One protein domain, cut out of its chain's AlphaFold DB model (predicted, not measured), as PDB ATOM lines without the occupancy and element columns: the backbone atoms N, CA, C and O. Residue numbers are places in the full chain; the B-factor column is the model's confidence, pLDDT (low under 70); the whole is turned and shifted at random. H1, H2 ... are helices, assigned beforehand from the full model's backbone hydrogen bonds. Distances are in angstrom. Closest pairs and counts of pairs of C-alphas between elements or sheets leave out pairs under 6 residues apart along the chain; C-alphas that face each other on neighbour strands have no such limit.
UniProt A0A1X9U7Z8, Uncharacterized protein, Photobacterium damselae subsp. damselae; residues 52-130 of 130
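What this domain is: This is residues 52 to 130 of the 130 residues of an uncharacterized protein of Photobacterium damselae subsp. damselae (UniProt A0A1X9U7Z8). Two helices, H3 and H5, lie side by side and run opposite ways, with the short H4 in the loop that joins them at one end. H1 stands steeply to both, coming close to them near its own end at Ile 64, and H2 packs about crosswise beside the first residues of H3. The printed part has 79 residues with five named helices, H1 to H5 in chain order, and no named strand: all helix. It is compact and rounded, with a radius of gyration of the C-alphas of 11.8 A and spans of 34 by 30 by 20 A.

How they stand to each other: Start at H1, residues 53 to 65, and go on to H2, residues 72 to 79: they form a helical hairpin and only just touch, with 3 pairs of C-alphas within 8 A, the closest Leu 55 and Val 78 at 7.5 A. Their shallow tilt is 30 degrees, opposite ways. At H3, residues 89 to 101, residues 89 to 93 alone only just touch H2, with 3 pairs within 8 A; the closest C-alphas, Val 79 and Val 92, are 6.3 A apart, the lines about perpendicular at 74 degrees. Further on, H5, residues 113 to 128, touches H3 with residues 120 to 127 alone, closest at the C-alphas of Gln 94 and Ser 127, 4.9 A, at a shallow tilt of 30 degrees, opposite ways. In H1, H2, H3 and H5 every O i to N i+4 pair is within hydrogen-bond range.

Where its parts are: Find C-alpha 53 at (118.769, 176.883, 177.923); from there H1 runs 15.8 A. H2 covers 10.3 A and H3 18.3 A. H4, residues 105 to 108, covers 4.9 A and touches no helix. H5 runs 22.4 A to C-alpha 128 at (125.964, 186.268, 152.516).

The domain as a whole: The C-alphas farthest apart, Ser 86 and Ser 109, are 33.8 A apart. The printed part has no cut and no long link; look for pLDDT under 70 at residues 129 to 130.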
ATOM      1  N   SER A  52     115.959 176.620 173.903       93.44
ATOM      2  CA  SER A  52     116.364 175.921 175.114       93.44
ATOM      3  C   SER A  52     117.548 176.596 175.806       93.44
ATOM      4  O   SER A  52     118.408 177.218 175.183       93.44
ATOM      5  N   GLU A  53     117.631 176.410 177.127       90.88
ATOM      6  CA  GLU A  53     118.769 176.883 177.923       90.88
ATOM      7  C   GLU A  53     120.108 176.338 177.392       90.88
ATOM      8  O   GLU A  53     121.114 177.036 177.465       90.88
ATOM      9  N   GLU A  54     120.121 175.124 176.831       92.56
ATOM     10  CA  GLU A  54     121.318 174.492 176.264       92.56
ATOM     11  C   GLU A  54     121.795 175.212 174.998       92.56
ATOM     12  O   GLU A  54     122.967 175.579 174.898       92.56
ATOM     13  N   LEU A  55     120.885 175.489 174.060       94.12
ATOM     14  CA  LEU A  55     121.219 176.216 172.838       94.12
ATOM     15  C   LEU A  55     121.621 177.665 173.138       94.12
ATOM     16  O   LEU A  55     122.609 178.164 172.598       94.12
ATOM     17  N   VAL A  56     120.901 178.328 174.048       94.31
ATOM     18  CA  VAL A  56     121.235 179.684 174.506       94.31
ATOM     19  C   VAL A  56     122.614 179.714 175.160       94.31
ATOM     20  O   VAL A  56     123.399 180.619 174.878       94.31
ATOM     21  N   HIS A  57     122.933 178.732 176.009       93.00
ATOM     22  CA  HIS A  57     124.260 178.609 176.607       93.00
ATOM     23  C   HIS A  57     125.329 178.463 175.527       93.00
ATOM     24  O   HIS A  57     126.312 179.196 175.563       93.00
ATOM     25  N   SER A  58     125.122 177.572 174.555       95.06
ATOM     26  CA  SER A  58     126.087 177.369 173.476       95.06
ATOM     27  C   SER A  58     126.335 178.655 172.687       95.06
ATOM     28  O   SER A  58     127.474 179.058 172.490       95.06
ATOM     29  N   ILE A  59     125.280 179.380 172.318       95.25
ATOM     30  CA  ILE A  59     125.404 180.626 171.553       95.25
ATOM     31  C   ILE A  59     126.092 181.732 172.363       95.25
ATOM     32  O   ILE A  59     126.943 182.441 171.834       95.25
ATOM     33  N   ILE A  60     125.721 181.912 173.632       93.44
ATOM     34  CA  ILE A  60     126.174 183.060 174.428       93.44
ATOM     35  C   ILE A  60     127.506 182.786 175.111       93.44
ATOM     36  O   ILE A  60     128.398 183.624 175.068       93.44
ATOM     37  N   VAL A  61     127.644 181.653 175.787       91.75
ATOM     38  CA  VAL A  61     128.869 181.351 176.525       91.75
ATOM     39  C   VAL A  61     129.938 180.930 175.534       91.75
ATOM     40  O   VAL A  61     130.916 181.651 175.369       91.75
ATOM     41  N   ASP A  62     129.709 179.840 174.809       93.44
ATOM     42  CA  ASP A  62     130.742 179.285 173.936       93.44
ATOM     43  C   ASP A  62     130.955 180.193 172.708       93.44
ATOM     44  O   ASP A  62     132.077 180.562 172.372       93.44
ATOM     45  N   GLY A  63     129.870 180.639 172.070       93.62
ATOM     46  CA  GLY A  63     129.948 181.450 170.855       93.62
ATOM     47  C   GLY A  63     130.444 182.883 171.072       93.62
ATOM     48  O   GLY A  63     131.316 183.342 170.333       93.62
ATOM     49  N   ILE A  64     129.885 183.607 172.052       93.62
ATOM     50  CA  ILE A  64     130.208 185.026 172.291       93.62
ATOM     51  C   ILE A  64     131.355 185.187 173.291       93.62
ATOM     52  O   ILE A  64     132.341 185.841 172.970       93.62
ATOM     53  N   LEU A  65     131.230 184.638 174.505       89.31
ATOM     54  CA  LEU A  65     132.205 184.902 175.573       89.31
ATOM     55  C   LEU A  65     133.534 184.175 175.346       89.31
ATOM     56  O   LEU A  65     134.585 184.770 175.562       89.31
ATOM     57  N   GLU A  66     133.485 182.934 174.862       91.62
ATOM     58  CA  GLU A  66     134.675 182.141 174.514       91.62
ATOM     59  C   GLU A  66     135.078 182.297 173.032       91.62
ATOM     60  O   GLU A  66     136.057 181.709 172.585       91.62
ATOM     61  N   SER A  67     134.364 183.136 172.270       91.00
ATOM     62  CA  SER A  67     134.655 183.483 170.868       91.00
ATOM     63  C   SER A  67     134.650 182.318 169.859       91.00
ATOM     64  O   SER A  67     135.233 182.436 168.785       91.00
ATOM     65  N   GLU A  68     133.931 181.219 170.109       95.56
ATOM     66  CA  GLU A  68     133.917 180.053 169.204       95.56
ATOM     67  C   GLU A  68     133.231 180.305 167.846       95.56
ATOM     68  O   GLU A  68     133.309 179.476 166.938       95.56
ATOM     69  N   PHE A  69     132.590 181.457 167.626       96.00
ATOM     70  CA  PHE A  69     131.988 181.780 166.326       96.00
ATOM     71  C   PHE A  69     133.001 181.987 165.184       96.00
ATOM     72  O   PHE A  69     132.600 182.025 164.021       96.00
ATOM     73  N   HIS A  70     134.308 182.043 165.454       93.12
ATOM     74  CA  HIS A  70     135.327 181.946 164.402       93.12
ATOM     75  C   HIS A  70     135.561 180.496 163.921       93.12
ATOM     76  O   HIS A  70     136.238 180.268 162.915       93.12
ATOM     77  N   ASN A  71     135.059 179.493 164.648       95.25
ATOM     78  CA  ASN A  71     135.257 178.073 164.383       95.25
ATOM     79  C   ASN A  71     134.078 177.508 163.575       95.25
ATOM     80  O   ASN A  71     132.966 177.340 164.072       95.25
ATOM     81  N   ILE A  72     134.324 177.160 162.309       93.19
ATOM     82  CA  ILE A  72     133.280 176.647 161.405       93.19
ATOM     83  C   ILE A  72     132.621 175.377 161.958       93.19
ATOM     84  O   ILE A  72     131.411 175.214 161.827       93.19
ATOM     85  N   THR A  73     133.381 174.487 162.602       95.38
ATOM     86  CA  THR A  73     132.826 173.252 163.176       95.38
ATOM     87  C   THR A  73     131.826 173.562 164.284       95.38
ATOM     88  O   THR A  73     130.755 172.960 164.330       95.38
ATOM     89  N   PHE A  74     132.147 174.532 165.141       96.81
ATOM     90  CA  PHE A  74     131.237 175.004 166.178       96.81
ATOM     91  C   PHE A  74     129.957 175.580 165.565       96.81
ATOM     92  O   PHE A  74     128.858 175.152 165.915       96.81
ATOM     93  N   ILE A  75     130.092 176.471 164.577       95.44
ATOM     94  CA  ILE A  75     128.944 177.073 163.889       95.44
ATOM     95  C   ILE A  75     128.043 175.993 163.276       95.44
ATOM     96  O   ILE A  75     126.826 176.045 163.434       95.44
ATOM     97  N   LEU A  76     128.617 174.996 162.596       94.12
ATOM     98  CA  LEU A  76     127.848 173.905 161.998       94.12
ATOM     99  C   LEU A  76     127.118 173.069 163.055       94.12
ATOM    100  O   LEU A  76     125.987 172.656 162.811       94.12
ATOM    101  N   ASN A  77     127.719 172.838 164.222       95.12
ATOM    102  CA  ASN A  77     127.049 172.136 165.318       95.12
ATOM    103  C   ASN A  77     125.844 172.930 165.841       95.12
ATOM    104  O   ASN A  77     124.777 172.354 166.039       95.12
ATOM    105  N   VAL A  78     125.993 174.250 165.998       95.06
ATOM    106  CA  VAL A  78     124.895 175.141 166.399       95.06
ATOM    107  C   VAL A  78     123.789 175.144 165.342       95.06
ATOM    108  O   VAL A  78     122.622 174.978 165.678       95.06
ATOM    109  N   VAL A  79     124.130 175.275 164.059       94.12
ATOM    110  CA  VAL A  79     123.155 175.369 162.956       94.12
ATOM    111  C   VAL A  79     122.379 174.071 162.733       94.12
ATOM    112  O   VAL A  79     121.213 174.119 162.349       94.12
ATOM    113  N   HIS A  80     122.986 172.913 162.998       92.81
ATOM    114  CA  HIS A  80     122.302 171.619 162.927       92.81
ATOM    115  C   HIS A  80     121.479 171.284 164.179       92.81
ATOM    116  O   HIS A  80     120.903 170.194 164.247       92.81
ATOM    117  N   ASN A  81     121.404 172.183 165.168       95.38
ATOM    118  CA  ASN A  81     120.585 171.959 166.350       95.38
ATOM    119  C   ASN A  81     119.106 171.727 165.948       95.38
ATOM    120  O   ASN A  81     118.571 172.478 165.123       95.38
ATOM    121  N   PRO A  82     118.421 170.713 166.519       93.88
ATOM    122  CA  PRO A  82     117.026 170.410 166.207       93.88
ATOM    123  C   PRO A  82     116.057 171.591 166.339       93.88
ATOM    124  O   PRO A  82     115.060 171.651 165.623       93.88
ATOM    125  N   GLU A  83     116.347 172.547 167.216       93.44
ATOM    126  CA  GLU A  83     115.510 173.728 167.439       93.44
ATOM    127  C   GLU A  83     115.493 174.691 166.244       93.44
ATOM    128  O   GLU A  83     114.543 175.455 166.075       93.44
ATOM    129  N   PHE A  84     116.485 174.605 165.353       93.75
ATOM    130  CA  PHE A  84     116.517 175.359 164.102       93.75
ATOM    131  C   PHE A  84     115.905 174.616 162.909       93.75
ATOM    132  O   PHE A  84     115.887 175.166 161.814       93.75
ATOM    133  N   GLN A  85     115.348 173.408 163.075       87.75
ATOM    134  CA  GLN A  85     114.806 172.616 161.953       87.75
ATOM    135  C   GLN A  85     113.687 173.315 161.169       87.75
ATOM    136  O   GLN A  85     113.455 172.996 160.004       87.75
ATOM    137  N   SER A  86     112.981 174.255 161.799       88.56
ATOM    138  CA  SER A  86     111.943 175.060 161.147       88.56
ATOM    139  C   SER A  86     112.503 176.194 160.275       88.56
ATOM    140  O   SER A  86     111.762 176.778 159.484       88.56
ATOM    141  N   MET A  87     113.799 176.495 160.399       90.75
ATOM    142  CA  MET A  87     114.510 177.546 159.677       90.75
ATOM    143  C   MET A  87     115.427 176.934 158.613       90.75
ATOM    144  O   MET A  87     116.067 175.906 158.819       90.75
ATOM    145  N   GLY A  88     115.545 177.595 157.462       91.00
ATOM    146  CA  GLY A  88     116.603 177.251 156.511       91.00
ATOM    147  C   GLY A  88     117.971 177.608 157.098       91.00
ATOM    148  O   GLY A  88     118.093 178.642 157.752       91.00
ATOM    149  N   SER A  89     119.021 176.828 156.820       89.31
ATOM    150  CA  SER A  89     120.373 177.073 157.366       89.31
ATOM    151  C   SER A  89     120.854 178.514 157.158       89.31
ATOM    152  O   SER A  89     121.466 179.100 158.042       89.31
ATOM    153  N   MET A  90     120.496 179.125 156.025       91.25
ATOM    154  CA  MET A  90     120.799 180.528 155.735       91.25
ATOM    155  C   MET A  90     120.143 181.512 156.710       91.25
ATOM    156  O   MET A  90     120.763 182.485 157.133       91.25
ATOM    157  N   GLN A  91     118.895 181.253 157.100       93.62
ATOM    158  CA  GLN A  91     118.195 182.063 158.097       93.62
ATOM    159  C   GLN A  91     118.855 181.923 159.471       93.62
ATOM    160  O   GLN A  91     118.899 182.897 160.215       93.62
ATOM    161  N   VAL A  92     119.405 180.747 159.787       94.94
ATOM    162  CA  VAL A  92     120.146 180.520 161.035       94.94
ATOM    163  C   VAL A  92     121.471 181.283 161.028       94.94
ATOM    164  O   VAL A  92     121.759 181.990 161.986       94.94
ATOM    165  N   TYR A  93     122.247 181.232 159.937       95.50
ATOM    166  CA  TYR A  93     123.468 182.042 159.818       95.50
ATOM    167  C   TYR A  93     123.172 183.537 159.956       95.50
ATOM    168  O   TYR A  93     123.899 184.244 160.651       95.50
ATOM    169  N   GLN A  94     122.086 184.015 159.340       95.25
ATOM    170  CA  GLN A  94     121.659 185.407 159.463       95.25
ATOM    171  C   GLN A  94     121.238 185.756 160.899       95.25
ATOM    172  O   GLN A  94     121.654 186.793 161.405       95.25
ATOM    173  N   LEU A  95     120.478 184.884 161.574       95.25
ATOM    174  CA  LEU A  95     120.099 185.052 162.981       95.25
ATOM    175  C   LEU A  95     121.338 185.179 163.877       95.25
ATOM    176  O   LEU A  95     121.425 186.114 164.669       95.25
ATOM    177  N   LEU A  96     122.299 184.261 163.736       96.19
ATOM    178  CA  LEU A  96     123.538 184.262 164.516       96.19
ATOM    179  C   LEU A  96     124.374 185.513 164.229       96.19
ATOM    180  O   LEU A  96     124.862 186.154 165.156       96.19
ATOM    181  N   TYR A  97     124.493 185.905 162.960       96.06
ATOM    182  CA  TYR A  97     125.183 187.133 162.575       96.06
ATOM    183  C   TYR A  97     124.533 188.380 163.192       96.06
ATOM    184  O   TYR A  97     125.225 189.206 163.794       96.06
ATOM    185  N   ASP A  98     123.208 188.509 163.093       95.19
ATOM    186  CA  ASP A  98     122.465 189.635 163.661       95.19
ATOM    187  C   ASP A  98     122.577 189.668 165.189       95.19
ATOM    188  O   ASP A  98     122.693 190.744 165.780       95.19
ATOM    189  N   PHE A  99     122.576 188.497 165.828       95.56
ATOM    190  CA  PHE A  99     122.776 188.356 167.264       95.56
ATOM    191  C   PHE A  99     124.167 188.844 167.689       95.56
ATOM    192  O   PHE A  99     124.266 189.685 168.585       95.56
ATOM    193  N   VAL A 100     125.229 188.407 167.003       95.75
ATOM    194  CA  VAL A 100     126.607 188.868 167.249       95.75
ATOM    195  C   VAL A 100     126.720 190.378 167.037       95.75
ATOM    196  O   VAL A 100     127.270 191.077 167.886       95.75
ATOM    197  N   CYS A 101     126.140 190.924 165.965       94.31
ATOM    198  CA  CYS A 101     126.190 192.363 165.678       94.31
ATOM    199  C   CYS A 101     125.485 193.225 166.732       94.31
ATOM    200  O   CYS A 101     125.857 194.380 166.929       94.31
ATOM    201  N   LYS A 102     124.469 192.676 167.402       94.69
ATOM    202  CA  LYS A 102     123.708 193.356 168.456       94.69
ATOM    203  C   LYS A 102     124.294 193.151 169.856       94.69
ATOM    204  O   LYS A 102     123.652 193.565 170.818       94.69
ATOM    205  N   THR A 103     125.475 192.536 169.982       94.00
ATOM    206  CA  THR A 103     126.134 192.324 171.280       94.00
ATOM    207  C   THR A 103     126.297 193.664 172.014       94.00
ATOM    208  O   THR A 103     126.976 194.559 171.508       94.00
ATOM    209  N   PRO A 104     125.677 193.845 173.195       91.56
ATOM    210  CA  PRO A 104     125.728 195.106 173.927       91.56
ATOM    211  C   PRO A 104     127.148 195.475 174.365       91.56
ATOM    212  O   PRO A 104     127.930 194.607 174.753       91.56
ATOM    213  N   GLN A 105     127.445 196.777 174.432       86.88
ATOM    214  CA  GLN A 105     128.773 197.286 174.810       86.88
ATOM    215  C   GLN A 105     129.277 196.749 176.160       86.88
ATOM    216  O   GLN A 105     130.471 196.517 176.333       86.88
ATOM    217  N   GLY A 106     128.371 196.523 177.118       85.12
ATOM    218  CA  GLY A 106     128.725 195.930 178.409       85.12
ATOM    219  C   GLY A 106     129.307 194.518 178.281       85.12
ATOM    220  O   GLY A 106     130.244 194.192 178.999       85.12
ATOM    221  N   ILE A 107     128.807 193.720 177.332       86.75
ATOM    222  CA  ILE A 107     129.304 192.367 177.044       86.75
ATOM    223  C   ILE A 107     130.581 192.434 176.204       86.75
ATOM    224  O   ILE A 107     131.536 191.732 176.512       86.75
ATOM    225  N   LEU A 108     130.641 193.333 175.212       88.50
ATOM    226  CA  LEU A 108     131.855 193.555 174.412       88.50
ATOM    227  C   LEU A 108     133.067 193.913 175.278       88.50
ATOM    228  O   LEU A 108     134.181 193.527 174.956       88.50
ATOM    229  N   SER A 109     132.859 194.594 176.410       86.00
ATOM    230  CA  SER A 109     133.947 194.919 177.340       86.00
ATOM    231  C   SER A 109     134.595 193.706 178.027       86.00
ATOM    232  O   SER A 109     135.612 193.868 178.699       86.00
ATOM    233  N   TRP A 110     134.009 192.512 177.899       85.62
ATOM    234  CA  TRP A 110     134.502 191.268 178.498       85.62
ATOM    235  C   TRP A 110     135.199 190.348 177.492       85.62
ATOM    236  O   TRP A 110     135.707 189.307 177.900       85.62
ATOM    237  N   ILE A 111     135.202 190.710 176.209       88.38
ATOM    238  CA  ILE A 111     135.653 189.862 175.103       88.38
ATOM    239  C   ILE A 111     136.834 190.549 174.416       88.38
ATOM    240  O   ILE A 111     136.907 191.779 174.375       88.38
ATOM    241  N   ASP A 112     137.760 189.762 173.874       90.75
ATOM    242  CA  ASP A 112     138.819 190.302 173.030       90.75
ATOM    243  C   ASP A 112     138.235 190.860 171.718       90.75
ATOM    244  O   ASP A 112     137.479 190.193 171.007       90.75
ATOM    245  N   GLU A 113     138.579 192.108 171.391       91.06
ATOM    246  CA  GLU A 113     138.040 192.801 170.218       91.06
ATOM    247  C   GLU A 113     138.405 192.085 168.912       91.06
ATOM    248  O   GLU A 113     137.579 191.997 168.001       91.06
ATOM    249  N   LYS A 114     139.620 191.540 168.804       93.38
ATOM    250  CA  LYS A 114     140.076 190.863 167.590       93.38
ATOM    251  C   LYS A 114     139.309 189.560 167.382       93.38
ATOM    252  O   LYS A 114     138.861 189.304 166.261       93.38
ATOM    253  N   ASP A 115     139.129 188.771 168.436       90.31
ATOM    254  CA  ASP A 115     138.423 187.486 168.355       90.31
ATOM    255  C   ASP A 115     136.924 187.686 168.081       90.31
ATOM    256  O   ASP A 115     136.325 186.980 167.257       90.31
ATOM    257  N   PHE A 116     136.331 188.734 168.661       93.44
ATOM    258  CA  PHE A 116     134.965 189.150 168.353       93.44
ATOM    259  C   PHE A 116     134.802 189.573 166.883       93.44
ATOM    260  O   PHE A 116     133.857 189.150 166.208       93.44
ATOM    261  N   LEU A 117     135.726 190.384 166.353       94.25
ATOM    262  CA  LEU A 117     135.699 190.804 164.949       94.25
ATOM    263  C   LEU A 117     135.833 189.605 164.001       94.25
ATOM    264  O   LEU A 117     135.090 189.529 163.022       94.25
ATOM    265  N   MET A 118     136.700 188.638 164.315       94.62
ATOM    266  CA  MET A 118     136.823 187.398 163.539       94.62
ATOM    267  C   MET A 118     135.519 186.595 163.530       94.62
ATOM    268  O   MET A 118     135.053 186.201 162.461       94.62
ATOM    269  N   SER A 119     134.900 186.404 164.697       94.38
ATOM    270  CA  SER A 119     133.601 185.735 164.836       94.38
ATOM    271  C   SER A 119     132.515 186.392 163.981       94.38
ATOM    272  O   SER A 119     131.792 185.727 163.232       94.38
ATOM    273  N   ARG A 120     132.435 187.725 164.033       95.38
ATOM    274  CA  ARG A 120     131.478 188.510 163.249       95.38
ATOM    275  C   ARG A 120     131.727 188.384 161.745       95.38
ATOM    276  O   ARG A 120     130.776 188.232 160.976       95.38
ATOM    277  N   ASP A 121     132.981 188.460 161.316       95.44
ATOM    278  CA  ASP A 121     133.338 188.447 159.899       95.44
ATOM    279  C   ASP A 121     133.092 187.065 159.267       95.44
ATOM    280  O   ASP A 121     132.540 186.989 158.166       95.44
ATOM    281  N   VAL A 122     133.392 185.973 159.985       95.06
ATOM    282  CA  VAL A 122     133.059 184.600 159.559       95.06
ATOM    283  C   VAL A 122     131.551 184.444 159.372       95.06
ATOM    284  O   VAL A 122     131.104 184.015 158.305       95.06
ATOM    285  N   LEU A 123     130.749 184.852 160.358       95.00
ATOM    286  CA  LEU A 123     129.290 184.780 160.257       95.00
ATOM    287  C   LEU A 123     128.729 185.675 159.143       95.00
ATOM    288  O   LEU A 123     127.803 185.255 158.458       95.00
ATOM    289  N   SER A 124     129.319 186.850 158.889       95.44
ATOM    290  CA  SER A 124     128.958 187.708 157.744       95.44
ATOM    291  C   SER A 124     129.186 187.002 156.406       95.44
ATOM    292  O   SER A 124     128.399 187.169 155.477       95.44
ATOM    293  N   ILE A 125     130.279 186.247 156.264       94.69
ATOM    294  CA  ILE A 125     130.557 185.493 155.033       94.69
ATOM    295  C   ILE A 125     129.514 184.386 154.859       94.69
ATOM    296  O   ILE A 125     128.941 184.239 153.777       94.69
ATOM    297  N   LEU A 126     129.231 183.639 155.928       92.06
ATOM    298  CA  LEU A 126     128.253 182.550 155.908       92.06
ATOM    299  C   LEU A 126     126.827 183.050 155.649       92.06
ATOM    300  O   LEU A 126     126.099 182.417 154.892       92.06
ATOM    301  N   SER A 127     126.449 184.205 156.199       90.88
ATOM    302  CA  SER A 127     125.123 184.799 156.002       90.88
ATOM    303  C   SER A 127     124.933 185.474 154.640       90.88
ATOM    304  O   SER A 127     123.817 185.858 154.294       90.88
ATOM    305  N   LYS A 128     126.002 185.638 153.848       87.44
ATOM    306  CA  LYS A 128     125.964 186.268 152.516       87.44
ATOM    307  C   LYS A 128     126.197 185.302 151.361       87.44
ATOM    308  O   LYS A 128     125.837 185.649 150.236       87.44
ATOM    309  N   ASN A 129     126.797 184.137 151.604       69.81
ATOM    310  CA  ASN A 129     127.025 183.143 150.557       69.81
ATOM    311  C   ASN A 129     125.679 182.646 149.996       69.81
ATOM    312  O   ASN A 129     124.895 182.015 150.704       69.81
ATOM    313  N   ARG A 130     125.419 183.006 148.732       51.53
ATOM    314  CA  ARG A 130     124.258 182.613 147.921       51.53
ATOM    315  C   ARG A 130     124.564 181.382 147.088       51.53
ATOM    316  O   ARG A 130     125.681 181.337 146.529       51.53
TER     317      ARG A 130